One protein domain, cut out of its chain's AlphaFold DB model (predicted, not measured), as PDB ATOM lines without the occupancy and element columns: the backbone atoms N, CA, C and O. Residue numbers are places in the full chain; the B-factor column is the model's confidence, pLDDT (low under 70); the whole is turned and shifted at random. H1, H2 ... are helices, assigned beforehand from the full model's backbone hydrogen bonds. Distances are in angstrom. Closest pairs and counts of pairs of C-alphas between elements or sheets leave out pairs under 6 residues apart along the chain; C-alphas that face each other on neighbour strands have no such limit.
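What this domain is: This is residues 6 to 110 of the 690 residues of an uncharacterized protein of Planctomycetes bacterium (UniProt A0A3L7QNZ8). The short H1 sits near the middle of a compact cluster of helices, set among H2, H3 and H6, each of which crosses it at a steep or nearly perpendicular angle, while H5 joins the cluster at a corner with H6. H2 and H3 meet at a corner, H5 and H6 meet at another, H4 lies near H5 and H6, and the long link of residues 45 to 63 loops out at the opposite end of the longest axis from H2. The printed part has 105 residues with six named helices, H1 to H6 in order along the chain, and no named strand; the class is all helix. It is compact and rounded, with a radius of gyration of the C-alphas of 14.0 A and spans of 42 by 32 by 29 A.

How they stand to each other: The longest helix is H6, residues 91 to 109. With its residues 91 to 98 alone it touches residues 41 to 44 of H3, residues 32 to 44; the two helices are about perpendicular at 79 degrees, and their closest C-alphas, those of Ile 44 and Ala 95, are 5.8 A apart. H1, residues 6 to 12, only just touches H6, with 3 pairs of C-alphas within 8 A, the closest those of Leu 9 and Ala 98 at 6.6 A, at a steep tilt of 65 degrees, the same way. H1 also only just touches H3, with 3 such pairs, the closest those of Leu 8 and Val 38 at 6.7 A, at a steep tilt of 67 degrees, the same way. H2, residues 20 to 30, only just touches H1, with 3 pairs, the closest those of Tyr 11 and Leu 21 at 6.3 A, about perpendicular at 84 degrees. H2 and H3 only just touch, with 3 pairs, and only at the corner, where the C-alphas of Ile 28 and Ala 34 are closest at 5.2 A. H5, residues 80 to 89, touches H6 only at the corner, the C-alphas of Tyr 87 and Leu 94 being closest at 4.7 A, at a steep tilt of 63 degrees, opposite ways. H4, residues 64 to 71, is close to H6 but not clearly touching, with the C-alphas of Leu 71 and His 101 closest at 6.9 A. H2 and H6 are apart. In H1 to H6 every O i to N i+4 pair is within hydrogen-bond range.

Where its parts are: H6 measures 26.5 A from first to last C-alpha and ends at C-alpha 109, (27.611, -34.342, 38.541). H3 measures 18.3 A, H2 15.3 A and H5 14.2 A; H1 has 7 residues and H4 has 8. H1 begins at C-alpha 6, (33.440, -44.878, 52.021).

The domain as a whole: The C-alphas of Lys 19 and Gly 57 are the two farthest apart, at 43.2 A. The printed part has no cut. The link from H3 to H4 is long, with 19 residues. The mean pLDDT of the printed part is 84.3, and residues 48, 51, 55 to 61 and 108 to 110 are under 70.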
ATOM      1  N   ARG A   6      34.384 -45.435  53.009       89.38
ATOM      2  CA  ARG A   6      33.440 -44.878  52.021       89.38
ATOM      3  C   ARG A   6      32.665 -43.661  52.540       89.38
ATOM      4  O   ARG A   6      32.399 -42.739  51.776       89.38
ATOM      5  N   ALA A   7      32.345 -43.602  53.836       88.94
ATOM      6  CA  ALA A   7      31.720 -42.412  54.421       88.94
ATOM      7  C   ALA A   7      32.673 -41.199  54.418       88.94
ATOM      8  O   ALA A   7      32.222 -40.070  54.238       88.94
ATOM      9  N   LEU A   8      33.984 -41.420  54.578       91.88
ATOM     10  CA  LEU A   8      34.992 -40.360  54.466       91.88
ATOM     11  C   LEU A   8      35.179 -39.886  53.014       91.88
ATOM     12  O   LEU A   8      35.392 -38.695  52.812       91.88
ATOM     13  N   LEU A   9      35.051 -40.777  52.022       92.31
ATOM     14  CA  LEU A   9      35.065 -40.413  50.596       92.31
ATOM     15  C   LEU A   9      33.827 -39.582  50.211       92.31
ATOM     16  O   LEU A   9      33.969 -38.472  49.707       92.31
ATOM     17  N   ALA A  10      32.621 -40.029  50.575       89.62
ATOM     18  CA  ALA A  10      31.385 -39.275  50.331       89.62
ATOM     19  C   ALA A  10      31.356 -37.892  51.024       89.62
ATOM     20  O   ALA A  10      30.706 -36.971  50.539       89.62
ATOM     21  N   TYR A  11      32.074 -37.731  52.143       91.12
ATOM     22  CA  TYR A  11      32.305 -36.435  52.798       91.12
ATOM     23  C   TYR A  11      33.363 -35.568  52.095       91.12
ATOM     24  O   TYR A  11      33.303 -34.342  52.169       91.12
ATOM     25  N   LEU A  12      34.363 -36.184  51.459       90.75
ATOM     26  CA  LEU A  12      35.430 -35.476  50.752       90.75
ATOM     27  C   LEU A  12      34.960 -34.876  49.425       90.75
ATOM     28  O   LEU A  12      35.385 -33.764  49.109       90.75
ATOM     29  N   ASP A  13      34.074 -35.585  48.725       88.81
ATOM     30  CA  ASP A  13      33.555 -35.216  47.401       88.81
ATOM     31  C   ASP A  13      32.126 -34.611  47.452       88.81
ATOM     32  O   ASP A  13      31.459 -34.494  46.432       88.81
ATOM     33  N   ASP A  14      31.666 -34.207  48.646       87.31
ATOM     34  CA  ASP A  14      30.412 -33.465  48.921       87.31
ATOM     35  C   ASP A  14      29.096 -34.144  48.460       87.31
ATOM     36  O   ASP A  14      28.097 -33.494  48.152       87.31
ATOM     37  N   VAL A  15      29.056 -35.482  48.466       85.88
ATOM     38  CA  VAL A  15      27.933 -36.306  47.952       85.88
ATOM     39  C   VAL A  15      26.830 -36.560  49.000       85.88
ATOM     40  O   VAL A  15      25.977 -37.433  48.840       85.88
ATOM     41  N   LEU A  16      26.856 -35.850  50.131       85.69
ATOM     42  CA  LEU A  16      25.991 -36.113  51.288       85.69
ATOM     43  C   LEU A  16      24.983 -34.987  51.516       85.69
ATOM     44  O   LEU A  16      25.316 -33.811  51.412       85.69
ATOM     45  N   GLU A  17      23.763 -35.340  51.940       86.94
ATOM     46  CA  GLU A  17      22.754 -34.341  52.312       86.94
ATOM     47  C   GLU A  17      23.324 -33.297  53.296       86.94
ATOM     48  O   GLU A  17      24.003 -33.680  54.260       86.94
ATOM     49  N   PRO A  18      22.958 -32.002  53.186       86.62
ATOM     50  CA  PRO A  18      23.509 -30.939  54.030       86.62
ATOM     51  C   PRO A  18      23.332 -31.131  55.542       86.62
ATOM     52  O   PRO A  18      23.932 -30.391  56.323       86.62
ATOM     53  N   LYS A  19      22.481 -32.061  55.991       88.31
ATOM     54  CA  LYS A  19      22.381 -32.485  57.395       88.31
ATOM     55  C   LYS A  19      23.419 -33.563  57.735       88.31
ATOM     56  O   LYS A  19      24.166 -33.395  58.697       88.31
ATOM     57  N   ALA A  20      23.493 -34.625  56.931       85.81
ATOM     58  CA  ALA A  20      24.445 -35.721  57.097       85.81
ATOM     59  C   ALA A  20      25.901 -35.235  57.007       85.81
ATOM     60  O   ALA A  20      26.715 -35.621  57.841       85.81
ATOM     61  N   LEU A  21      26.203 -34.320  56.079       86.94
ATOM     62  CA  LEU A  21      27.524 -33.699  55.935       86.94
ATOM     63  C   LEU A  21      27.986 -33.006  57.235       86.94
ATOM     64  O   LEU A  21      29.118 -33.198  57.678       86.94
ATOM     65  N   ARG A  22      27.089 -32.261  57.902       87.62
ATOM     66  CA  ARG A  22      27.364 -31.604  59.197       87.62
ATOM     67  C   ARG A  22      27.508 -32.602  60.347       87.62
ATOM     68  O   ARG A  22      28.444 -32.481  61.135       87.62
ATOM     69  N   GLU A  23      26.617 -33.592  60.439       89.12
ATOM     70  CA  GLU A  23      26.705 -34.652  61.459       89.12
ATOM     71  C   GLU A  23      27.988 -35.492  61.318       89.12
ATOM     72  O   GLU A  23      28.543 -35.945  62.323       89.12
ATOM     73  N   LEU A  24      28.469 -35.702  60.090       88.56
ATOM     74  CA  LEU A  24      29.676 -36.471  59.805       88.56
ATOM     75  C   LEU A  24      30.953 -35.639  59.986       88.56
ATOM     76  O   LEU A  24      31.891 -36.128  60.609       88.56
ATOM     77  N   GLY A  25      30.969 -34.375  59.553       87.81
ATOM     78  CA  GLY A  25      32.087 -33.453  59.784       87.81
ATOM     79  C   GLY A  25      32.400 -33.257  61.273       87.81
ATOM     80  O   GLY A  25      33.565 -33.313  61.667       87.81
ATOM     81  N   ALA A  26      31.367 -33.147  62.118       89.25
ATOM     82  CA  ALA A  26      31.530 -33.142  63.574       89.25
ATOM     83  C   ALA A  26      32.231 -34.423  64.071       89.25
ATOM     84  O   ALA A  26      33.289 -34.345  64.695       89.25
ATOM     85  N   ARG A  27      31.724 -35.604  63.690       87.19
ATOM     86  CA  ARG A  27      32.298 -36.916  64.059       87.19
ATOM     87  C   ARG A  27      33.722 -37.137  63.541       87.19
ATOM     88  O   ARG A  27      34.488 -37.863  64.169       87.19
ATOM     89  N   ILE A  28      34.085 -36.535  62.408       90.06
ATOM     90  CA  ILE A  28      35.458 -36.550  61.885       90.06
ATOM     91  C   ILE A  28      36.370 -35.705  62.783       90.06
ATOM     92  O   ILE A  28      37.461 -36.160  63.117       90.06
ATOM     93  N   SER A  29      35.920 -34.526  63.230       87.50
ATOM     94  CA  SER A  29      36.687 -33.677  64.160       87.50
ATOM     95  C   SER A  29      36.825 -34.277  65.568       87.50
ATOM     96  O   SER A  29      37.860 -34.112  66.207       87.50
ATOM     97  N   GLU A  30      35.827 -35.041  66.022       90.06
ATOM     98  CA  GLU A  30      35.852 -35.795  67.286       90.06
ATOM     99  C   GLU A  30      36.766 -37.036  67.236       90.06
ATOM    100  O   GLU A  30      37.132 -37.576  68.281       90.06
ATOM    101  N   SER A  31      37.140 -37.509  66.040       92.38
ATOM    102  CA  SER A  31      37.917 -38.736  65.835       92.38
ATOM    103  C   SER A  31      39.292 -38.436  65.219       92.38
ATOM    104  O   SER A  31      39.395 -38.230  64.004       92.38
ATOM    105  N   PRO A  32      40.388 -38.482  66.007       87.88
ATOM    106  CA  PRO A  32      41.742 -38.256  65.497       87.88
ATOM    107  C   PRO A  32      42.129 -39.193  64.344       87.88
ATOM    108  O   PRO A  32      42.844 -38.780  63.435       87.88
ATOM    109  N   GLN A  33      41.622 -40.433  64.356       86.62
ATOM    110  CA  GLN A  33      41.844 -41.416  63.294       86.62
ATOM    111  C   GLN A  33      41.092 -41.052  62.005       86.62
ATOM    112  O   GLN A  33      41.661 -41.146  60.925       86.62
ATOM    113  N   ALA A  34      39.841 -40.586  62.092       86.44
ATOM    114  CA  ALA A  34      39.115 -40.131  60.904       86.44
ATOM    115  C   ALA A  34      39.751 -38.859  60.320       86.44
ATOM    116  O   ALA A  34      39.951 -38.769  59.110       86.44
ATOM    117  N   SER A  35      40.131 -37.906  61.177       90.00
ATOM    118  CA  SER A  35      40.831 -36.684  60.768       90.00
ATOM    119  C   SER A  35      42.177 -36.968  60.085       90.00
ATOM    120  O   SER A  35      42.464 -36.367  59.049       90.00
ATOM    121  N   SER A  36      42.988 -37.902  60.600       91.56
ATOM    122  CA  SER A  36      44.261 -38.269  59.960       91.56
ATOM    123  C   SER A  36      44.065 -39.029  58.643       91.56
ATOM    124  O   SER A  36      44.773 -38.748  57.677       91.56
ATOM    125  N   THR A  37      43.065 -39.912  58.545       90.44
ATOM    126  CA  THR A  37      42.698 -40.575  57.282       90.44
ATOM    127  C   THR A  37      42.229 -39.569  56.224       90.44
ATOM    128  O   THR A  37      42.701 -39.617  55.091       90.44
ATOM    129  N   VAL A  38      41.370 -38.609  56.585       92.06
ATOM    130  CA  VAL A  38      40.906 -37.534  55.683       92.06
ATOM    131  C   VAL A  38      42.066 -36.645  55.214       92.06
ATOM    132  O   VAL A  38      42.111 -36.263  54.043       92.06
ATOM    133  N   ALA A  39      43.031 -36.345  56.089       91.50
ATOM    134  CA  ALA A  39      44.247 -35.623  55.712       91.50
ATOM    135  C   ALA A  39      45.117 -36.431  54.730       91.50
ATOM    136  O   ALA A  39      45.505 -35.901  53.688       91.50
ATOM    137  N   ARG A  40      45.349 -37.722  55.010       93.50
ATOM    138  CA  ARG A  40      46.124 -38.637  54.154       93.50
ATOM    139  C   ARG A  40      45.511 -38.782  52.760       93.50
ATOM    140  O   ARG A  40      46.238 -38.658  51.783       93.50
ATOM    141  N   ILE A  41      44.188 -38.956  52.647       92.44
ATOM    142  CA  ILE A  41      43.499 -39.038  51.343       92.44
ATOM    143  C   ILE A  41      43.703 -37.741  50.536       92.44
ATOM    144  O   ILE A  41      44.053 -37.785  49.356       92.44
ATOM    145  N   ARG A  42      43.578 -36.571  51.180       90.44
ATOM    146  CA  ARG A  42      43.828 -35.265  50.536       90.44
ATOM    147  C   ARG A  42      45.284 -35.057  50.108       90.44
ATOM    148  O   ARG A  42      45.522 -34.288  49.177       90.44
ATOM    149  N   GLU A  43      46.245 -35.702  50.766       91.00
ATOM    150  CA  GLU A  43      47.661 -35.658  50.389       91.00
ATOM    151  C   GLU A  43      47.961 -36.579  49.196       91.00
ATOM    152  O   GLU A  43      48.501 -36.117  48.187       91.00
ATOM    153  N   ILE A  44      47.578 -37.858  49.275       90.19
ATOM    154  CA  ILE A  44      47.922 -38.868  48.259       90.19
ATOM    155  C   ILE A  44      47.292 -38.560  46.894       90.19
ATOM    156  O   ILE A  44      47.999 -38.605  45.890       90.19
ATOM    157  N   VAL A  45      46.027 -38.124  46.840       85.56
ATOM    158  CA  VAL A  45      45.341 -37.769  45.577       85.56
ATOM    159  C   VAL A  45      46.018 -36.574  44.876       85.56
ATOM    160  O   VAL A  45      45.958 -36.429  43.658       85.56
ATOM    161  N   ARG A  46      46.751 -35.731  45.616       83.62
ATOM    162  CA  ARG A  46      47.524 -34.600  45.062       83.62
ATOM    163  C   ARG A  46      48.963 -34.973  44.669       83.62
ATOM    164  O   ARG A  46      49.684 -34.149  44.095       83.62
ATOM    165  N   ARG A  47      49.418 -36.193  44.968       84.06
ATOM    166  CA  ARG A  47      50.823 -36.613  44.872       84.06
ATOM    167  C   ARG A  47      51.148 -37.191  43.489       84.06
ATOM    168  O   ARG A  47      51.092 -38.396  43.283       84.06
ATOM    169  N   ARG A  48      51.626 -36.331  42.574       66.69
ATOM    170  CA  ARG A  48      52.073 -36.626  41.178       66.69
ATOM    171  C   ARG A  48      53.139 -37.741  40.976       66.69
ATOM    172  O   ARG A  48      53.748 -37.806  39.912       66.69
ATOM    173  N   ARG A  49      53.459 -38.556  41.984       73.38
ATOM    174  CA  ARG A  49      54.447 -39.652  41.932       73.38
ATOM    175  C   ARG A  49      53.954 -40.958  42.571       73.38
ATOM    176  O   ARG A  49      54.775 -41.819  42.871       73.38
ATOM    177  N   ILE A  50      52.652 -41.102  42.812       77.00
ATOM    178  CA  ILE A  50      52.063 -42.422  43.067       77.00
ATOM    179  C   ILE A  50      51.941 -43.128  41.710       77.00
ATOM    180  O   ILE A  50      51.511 -42.511  40.735       77.00
ATOM    181  N   ALA A  51      52.404 -44.375  41.632       68.25
ATOM    182  CA  ALA A  51      52.237 -45.222  40.456       68.25
ATOM    183  C   ALA A  51      50.854 -45.889  40.481       68.25
ATOM    184  O   ALA A  51      50.286 -46.071  41.557       68.25
ATOM    185  N   ALA A  52      50.334 -46.267  39.314       71.00
ATOM    186  CA  ALA A  52      49.178 -47.155  39.248       71.00
ATOM    187  C   ALA A  52      49.565 -48.572  39.732       71.00
ATOM    188  O   ALA A  52      50.735 -48.948  39.582       71.00
ATOM    189  N   PRO A  53      48.621 -49.360  40.279       75.00
ATOM    190  CA  PRO A  53      48.830 -50.779  40.555       75.00
ATOM    191  C   PRO A  53      49.251 -51.567  39.307       75.00
ATOM    192  O   PRO A  53      48.916 -51.209  38.177       75.00
ATOM    193  N   GLU A  54      49.969 -52.669  39.511       72.38
ATOM    194  CA  GLU A  54      50.347 -53.568  38.413       72.38
ATOM    195  C   GLU A  54      49.128 -54.385  37.949       72.38
ATOM    196  O   GLU A  54      48.289 -54.765  38.756       72.38
ATOM    197  N   LEU A  55      49.011 -54.686  36.650       64.81
ATOM    198  CA  LEU A  55      47.869 -55.464  36.135       64.81
ATOM    199  C   LEU A  55      47.925 -56.954  36.521       64.81
ATOM    200  O   LEU A  55      46.931 -57.664  36.391       64.81
ATOM    201  N   THR A  56      49.087 -57.438  36.965       60.31
ATOM    202  CA  THR A  56      49.311 -58.804  37.446       60.31
ATOM    203  C   THR A  56      50.392 -58.806  38.528       60.31
ATOM    204  O   THR A  56      51.373 -58.074  38.432       60.31
ATOM    205  N   GLY A  57      50.245 -59.655  39.551       65.12
ATOM    206  CA  GLY A  57      51.265 -59.866  40.587       65.12
ATOM    207  C   GLY A  57      50.857 -59.412  41.991       65.12
ATOM    208  O   GLY A  57      49.707 -59.073  42.256       65.12
ATOM    209  N   SER A  58      51.811 -59.424  42.925       53.88
ATOM    210  CA  SER A  58      51.573 -59.112  44.345       53.88
ATOM    211  C   SER A  58      51.375 -57.621  44.648       53.88
ATOM    212  O   SER A  58      51.000 -57.286  45.767       53.88
ATOM    213  N   GLY A  59      51.644 -56.737  43.681       58.38
ATOM    214  CA  GLY A  59      51.321 -55.304  43.728       58.38
ATOM    215  C   GLY A  59      50.021 -54.941  43.000       58.38
ATOM    216  O   GLY A  59      49.764 -53.759  42.771       58.38
ATOM    217  N   SER A  60      49.232 -55.939  42.591       68.56
ATOM    218  CA  SER A  60      48.017 -55.725  41.806       68.56
ATOM    219  C   SER A  60      46.896 -55.066  42.608       68.56
ATOM    220  O   SER A  60      46.813 -55.198  43.830       68.56
ATOM    221  N   ALA A  61      46.007 -54.362  41.908       67.31
ATOM    222  CA  ALA A  61      44.753 -53.880  42.481       67.31
ATOM    223  C   ALA A  61      43.860 -55.053  42.951       67.31
ATOM    224  O   ALA A  61      43.995 -56.167  42.430       67.31
ATOM    225  N   PRO A  62      42.912 -54.813  43.882       72.75
ATOM    226  CA  PRO A  62      41.752 -55.689  44.041       72.75
ATOM    227  C   PRO A  62      41.006 -55.819  42.705       72.75
ATOM    228  O   PRO A  62      41.052 -54.896  41.892       72.75
ATOM    229  N   ASP A  63      40.282 -56.925  42.507       79.88
ATOM    230  CA  ASP A  63      39.407 -57.120  41.341       79.88
ATOM    231  C   ASP A  63      38.540 -55.862  41.104       79.88
ATOM    232  O   ASP A  63      37.786 -55.483  42.010       79.88
ATOM    233  N   PRO A  64      38.625 -55.204  39.927       83.12
ATOM    234  CA  PRO A  64      37.857 -54.000  39.621       83.12
ATOM    235  C   PRO A  64      36.349 -54.138  39.862       83.12
ATOM    236  O   PRO A  64      35.707 -53.150  40.222       83.12
ATOM    237  N   ASN A  65      35.788 -55.346  39.740       83.94
ATOM    238  CA  ASN A  65      34.383 -55.609  40.054       83.94
ATOM    239  C   ASN A  65      34.100 -55.435  41.557       83.94
ATOM    240  O   ASN A  65      33.149 -54.750  41.924       83.94
ATOM    241  N   LEU A  66      34.970 -55.950  42.435       86.31
ATOM    242  CA  LEU A  66      34.858 -55.760  43.890       86.31
ATOM    243  C   LEU A  66      35.069 -54.294  44.300       86.31
ATOM    244  O   LEU A  66      34.442 -53.826  45.252       86.31
ATOM    245  N   VAL A  67      35.928 -53.556  43.583       87.94
ATOM    246  CA  VAL A  67      36.094 -52.105  43.787       87.94
ATOM    247  C   VAL A  67      34.807 -51.363  43.414       87.94
ATOM    248  O   VAL A  67      34.351 -50.517  44.186       87.94
ATOM    249  N   ALA A  68      34.190 -51.704  42.279       86.88
ATOM    250  CA  ALA A  68      32.921 -51.127  41.845       86.88
ATOM    251  C   ALA A  68      31.781 -51.443  42.830       86.88
ATOM    252  O   ALA A  68      31.118 -50.522  43.298       86.88
ATOM    253  N   GLU A  69      31.605 -52.705  43.238       88.50
ATOM    254  CA  GLU A  69      30.567 -53.103  44.203       88.50
ATOM    255  C   GLU A  69      30.722 -52.421  45.575       88.50
ATOM    256  O   GLU A  69      29.738 -52.108  46.256       88.50
ATOM    257  N   TYR A  70      31.961 -52.170  46.009       90.62
ATOM    258  CA  TYR A  70      32.245 -51.434  47.240       90.62
ATOM    259  C   TYR A  70      31.818 -49.960  47.143       90.62
ATOM    260  O   TYR A  70      31.199 -49.438  48.085       90.62
ATOM    261  N   LEU A  71      32.120 -49.310  46.013       88.38
ATOM    262  CA  LEU A  71      31.771 -47.917  45.723       88.38
ATOM    263  C   LEU A  71      30.249 -47.740  45.569       88.38
ATOM    264  O   LEU A  71      29.673 -46.916  46.280       88.38
ATOM    265  N   ASP A  72      29.595 -48.586  44.768       84.50
ATOM    266  CA  ASP A  72      28.137 -48.593  44.531       84.50
ATOM    267  C   ASP A  72      27.309 -49.106  45.728       84.50
ATOM    268  O   ASP A  72      26.076 -49.086  45.699       84.50
ATOM    269  N   ASN A  73      27.959 -49.540  46.817       85.12
ATOM    270  CA  ASN A  73      27.312 -50.072  48.022       85.12
ATOM    271  C   ASN A  73      26.464 -51.342  47.773       85.12
ATOM    272  O   ASN A  73      25.453 -51.568  48.440       85.12
ATOM    273  N   THR A  74      26.899 -52.197  46.847       87.38
ATOM    274  CA  THR A  74      26.301 -53.516  46.579       87.38
ATOM    275  C   THR A  74      27.090 -54.680  47.192       87.38
ATOM    276  O   THR A  74      26.507 -55.742  47.406       87.38
ATOM    277  N   LEU A  75      28.370 -54.478  47.533       89.25
ATOM    278  CA  LEU A  75      29.247 -55.490  48.140       89.25
ATOM    279  C   LEU A  75      28.731 -55.996  49.508       89.25
ATOM    280  O   LEU A  75      28.243 -55.212  50.327       89.25
ATOM    281  N   ASP A  76      28.912 -57.296  49.787       89.38
ATOM    282  CA  ASP A  76      28.541 -57.939  51.060       89.38
ATOM    283  C   ASP A  76      29.129 -57.190  52.284       89.38
ATOM    284  O   ASP A  76      30.354 -57.070  52.415       89.38
ATOM    285  N   PRO A  77      28.295 -56.743  53.247       85.75
ATOM    286  CA  PRO A  77      28.746 -56.160  54.511       85.75
ATOM    287  C   PRO A  77      29.782 -56.975  55.309       85.75
ATOM    288  O   PRO A  77      30.433 -56.401  56.185       85.75
ATOM    289  N   GLN A  78      29.944 -58.278  55.049       85.75
ATOM    290  CA  GLN A  78      30.985 -59.116  55.658       85.75
ATOM    291  C   GLN A  78      32.377 -58.935  55.032       85.75
ATOM    292  O   GLN A  78      33.373 -59.070  55.743       85.75
ATOM    293  N   THR A  79      32.477 -58.615  53.737       85.06
ATOM    294  CA  THR A  79      33.768 -58.473  53.032       85.06
ATOM    295  C   THR A  79      34.300 -57.039  53.082       85.06
ATOM    296  O   THR A  79      35.516 -56.838  53.151       85.06
ATOM    297  N   VAL A  80      33.405 -56.043  53.159       88.00
ATOM    298  CA  VAL A  80      33.732 -54.607  53.272       88.00
ATOM    299  C   VAL A  80      34.854 -54.299  54.288       88.00
ATOM    300  O   VAL A  80      35.776 -53.575  53.913       88.00
ATOM    301  N   PRO A  81      34.882 -54.834  55.531       88.88
ATOM    302  CA  PRO A  81      35.934 -54.498  56.499       88.88
ATOM    303  C   PRO A  81      37.335 -54.984  56.102       88.88
ATOM    304  O   PRO A  81      38.326 -54.357  56.476       88.88
ATOM    305  N   ALA A  82      37.438 -56.086  55.353       85.44
ATOM    306  CA  ALA A  82      38.717 -56.588  54.854       85.44
ATOM    307  C   ALA A  82      39.245 -55.712  53.706       85.44
ATOM    308  O   ALA A  82      40.439 -55.410  53.656       85.44
ATOM    309  N   LEU A  83      38.345 -55.253  52.832       89.00
ATOM    310  CA  LEU A  83      38.672 -54.377  51.710       89.00
ATOM    311  C   LEU A  83      39.005 -52.944  52.172       89.00
ATOM    312  O   LEU A  83      40.039 -52.407  51.779       89.00
ATOM    313  N   GLU A  84      38.220 -52.354  53.089       91.44
ATOM    314  CA  GLU A  84      38.551 -51.053  53.702       91.44
ATOM    315  C   GLU A  84      39.917 -51.092  54.404       91.44
ATOM    316  O   GLU A  84      40.686 -50.132  54.305       91.44
ATOM    317  N   LYS A  85      40.270 -52.211  55.056       89.75
ATOM    318  CA  LYS A  85      41.607 -52.394  55.631       89.75
ATOM    319  C   LYS A  85      42.695 -52.423  54.552       89.75
ATOM    320  O   LYS A  85      43.693 -51.729  54.707       89.75
ATOM    321  N   MET A  86      42.509 -53.174  53.465       88.06
ATOM    322  CA  MET A  86      43.488 -53.262  52.372       88.06
ATOM    323  C   MET A  86      43.789 -51.889  51.749       88.06
ATOM    324  O   MET A  86      44.952 -51.577  51.491       88.06
ATOM    325  N   TYR A  87      42.769 -51.043  51.573       90.56
ATOM    326  CA  TYR A  87      42.972 -49.654  51.160       90.56
ATOM    327  C   TYR A  87      43.759 -48.864  52.215       90.56
ATOM    328  O   TYR A  87      44.758 -48.233  51.892       90.56
ATOM    329  N   LEU A  88      43.368 -48.914  53.491       90.62
ATOM    330  CA  LEU A  88      44.065 -48.170  54.550       90.62
ATOM    331  C   LEU A  88      45.521 -48.629  54.766       90.62
ATOM    332  O   LEU A  88      46.362 -47.797  55.117       90.62
ATOM    333  N   ASP A  89      45.844 -49.895  54.505       88.94
ATOM    334  CA  ASP A  89      47.197 -50.452  54.614       88.94
ATOM    335  C   ASP A  89      48.128 -50.009  53.443       88.94
ATOM    336  O   ASP A  89      49.345 -50.129  53.571       88.94
ATOM    337  N   SER A  90      47.613 -49.439  52.335       88.00
ATOM    338  CA  SER A  90      48.404 -49.076  51.133       88.00
ATOM    339  C   SER A  90      48.053 -47.703  50.535       88.00
ATOM    340  O   SER A  90      46.966 -47.505  50.000       88.00
ATOM    341  N   ASP A  91      49.011 -46.761  50.522       89.06
ATOM    342  CA  ASP A  91      48.856 -45.440  49.871       89.06
ATOM    343  C   ASP A  91      48.456 -45.539  48.388       89.06
ATOM    344  O   ASP A  91      47.747 -44.669  47.889       89.06
ATOM    345  N   MET A  92      48.907 -46.585  47.688       87.06
ATOM    346  CA  MET A  92      48.626 -46.798  46.268       87.06
ATOM    347  C   MET A  92      47.154 -47.158  46.051       87.06
ATOM    348  O   MET A  92      46.457 -46.465  45.315       87.06
ATOM    349  N   HIS A  93      46.646 -48.177  46.750       87.44
ATOM    350  CA  HIS A  93      45.241 -48.579  46.620       87.44
ATOM    351  C   HIS A  93      44.281 -47.554  47.252       87.44
ATOM    352  O   HIS A  93      43.157 -47.405  46.780       87.44
ATOM    353  N   LEU A  94      44.714 -46.809  48.279       90.88
ATOM    354  CA  LEU A  94      43.933 -45.704  48.845       90.88
ATOM    355  C   LEU A  94      43.815 -44.523  47.869       90.88
ATOM    356  O   LEU A  94      42.753 -43.910  47.788       90.88
ATOM    357  N   ALA A  95      44.880 -44.215  47.118       89.88
ATOM    358  CA  ALA A  95      44.841 -43.208  46.060       89.88
ATOM    359  C   ALA A  95      43.990 -43.671  44.867       89.88
ATOM    360  O   ALA A  95      43.218 -42.867  44.350       89.88
ATOM    361  N   GLU A  96      44.079 -44.949  44.485       88.38
ATOM    362  CA  GLU A  96      43.249 -45.579  43.448       88.38
ATOM    363  C   GLU A  96      41.752 -45.404  43.759       88.38
ATOM    364  O   GLU A  96      41.029 -44.749  43.008       88.38
ATOM    365  N   VAL A  97      41.288 -45.914  44.909       90.94
ATOM    366  CA  VAL A  97      39.858 -45.917  45.263       90.94
ATOM    367  C   VAL A  97      39.312 -44.514  45.541       90.94
ATOM    368  O   VAL A  97      38.161 -44.229  45.212       90.94
ATOM    369  N   ALA A  98      40.131 -43.610  46.095       91.44
ATOM    370  CA  ALA A  98      39.741 -42.216  46.284       91.44
ATOM    371  C   ALA A  98      39.636 -41.467  44.949       91.44
ATOM    372  O   ALA A  98      38.672 -40.736  44.738       91.44
ATOM    373  N   SER A  99      40.577 -41.683  44.023       88.88
ATOM    374  CA  SER A  99      40.524 -41.072  42.687       88.88
ATOM    375  C   SER A  99      39.353 -41.624  41.874       88.88
ATOM    376  O   SER A  99      38.670 -40.856  41.206       88.88
ATOM    377  N   ALA A 100      39.066 -42.925  41.972       88.50
ATOM    378  CA  ALA A 100      37.898 -43.543  41.349       88.50
ATOM    379  C   ALA A 100      36.583 -42.954  41.888       88.50
ATOM    380  O   ALA A 100      35.740 -42.537  41.098       88.50
ATOM    381  N   HIS A 101      36.427 -42.838  43.214       90.75
ATOM    382  CA  HIS A 101      35.252 -42.209  43.833       90.75
ATOM    383  C   HIS A 101      35.093 -40.737  43.408       90.75
ATOM    384  O   HIS A 101      33.994 -40.320  43.034       90.75
ATOM    385  N   GLN A 102      36.189 -39.971  43.383       87.56
ATOM    386  CA  GLN A 102      36.177 -38.574  42.947       87.56
ATOM    387  C   GLN A 102      35.806 -38.439  41.459       87.56
ATOM    388  O   GLN A 102      35.008 -37.574  41.103       87.56
ATOM    389  N   ILE A 103      36.346 -39.297  40.586       84.56
ATOM    390  CA  ILE A 103      36.040 -39.301  39.145       84.56
ATOM    391  C   ILE A 103      34.584 -39.702  38.901       84.56
ATOM    392  O   ILE A 103      33.905 -39.026  38.133       84.56
ATOM    393  N   LEU A 104      34.080 -40.748  39.564       82.25
ATOM    394  CA  LEU A 104      32.675 -41.157  39.461       82.25
ATOM    395  C   LEU A 104      31.741 -40.034  39.925       82.25
ATOM    396  O   LEU A 104      30.805 -39.692  39.211       82.25
ATOM    397  N   THR A 105      32.040 -39.404  41.064       81.69
ATOM    398  CA  THR A 105      31.277 -38.252  41.568       81.69
ATOM    399  C   THR A 105      31.286 -37.093  40.568       81.69
ATOM    400  O   THR A 105      30.231 -36.541  40.263       81.69
ATOM    401  N   ALA A 106      32.454 -36.754  40.012       76.50
ATOM    402  CA  ALA A 106      32.580 -35.689  39.021       76.50
ATOM    403  C   ALA A 106      31.774 -35.992  37.747       76.50
ATOM    404  O   ALA A 106      30.991 -35.150  37.330       76.50
ATOM    405  N   VAL A 107      31.907 -37.197  37.178       71.69
ATOM    406  CA  VAL A 107      31.205 -37.634  35.952       71.69
ATOM    407  C   VAL A 107      29.685 -37.718  36.141       71.69
ATOM    408  O   VAL A 107      28.939 -37.462  35.197       71.69
ATOM    409  N   LEU A 108      29.213 -38.071  37.341       67.38
ATOM    410  CA  LEU A 108      27.785 -38.109  37.676       67.38
ATOM    411  C   LEU A 108      27.194 -36.711  37.936       67.38
ATOM    412  O   LEU A 108      25.987 -36.532  37.772       67.38
ATOM    413  N   GLY A 109      28.018 -35.736  38.336       63.16
ATOM    414  CA  GLY A 109      27.611 -34.342  38.541       63.16
ATOM    415  C   GLY A 109      27.662 -33.492  37.267       63.16
ATOM    416  O   GLY A 109      26.698 -32.794  36.956       63.16
ATOM    417  N   GLU A 110      28.767 -33.559  36.519       58.22
ATOM    418  CA  GLU A 110      29.006 -32.786  35.294       58.22
ATOM    419  C   GLU A 110      29.715 -33.638  34.215       58.22
ATOM    420  O   GLU A 110      30.623 -34.419  34.520       58.22
TER     421      GLU A 110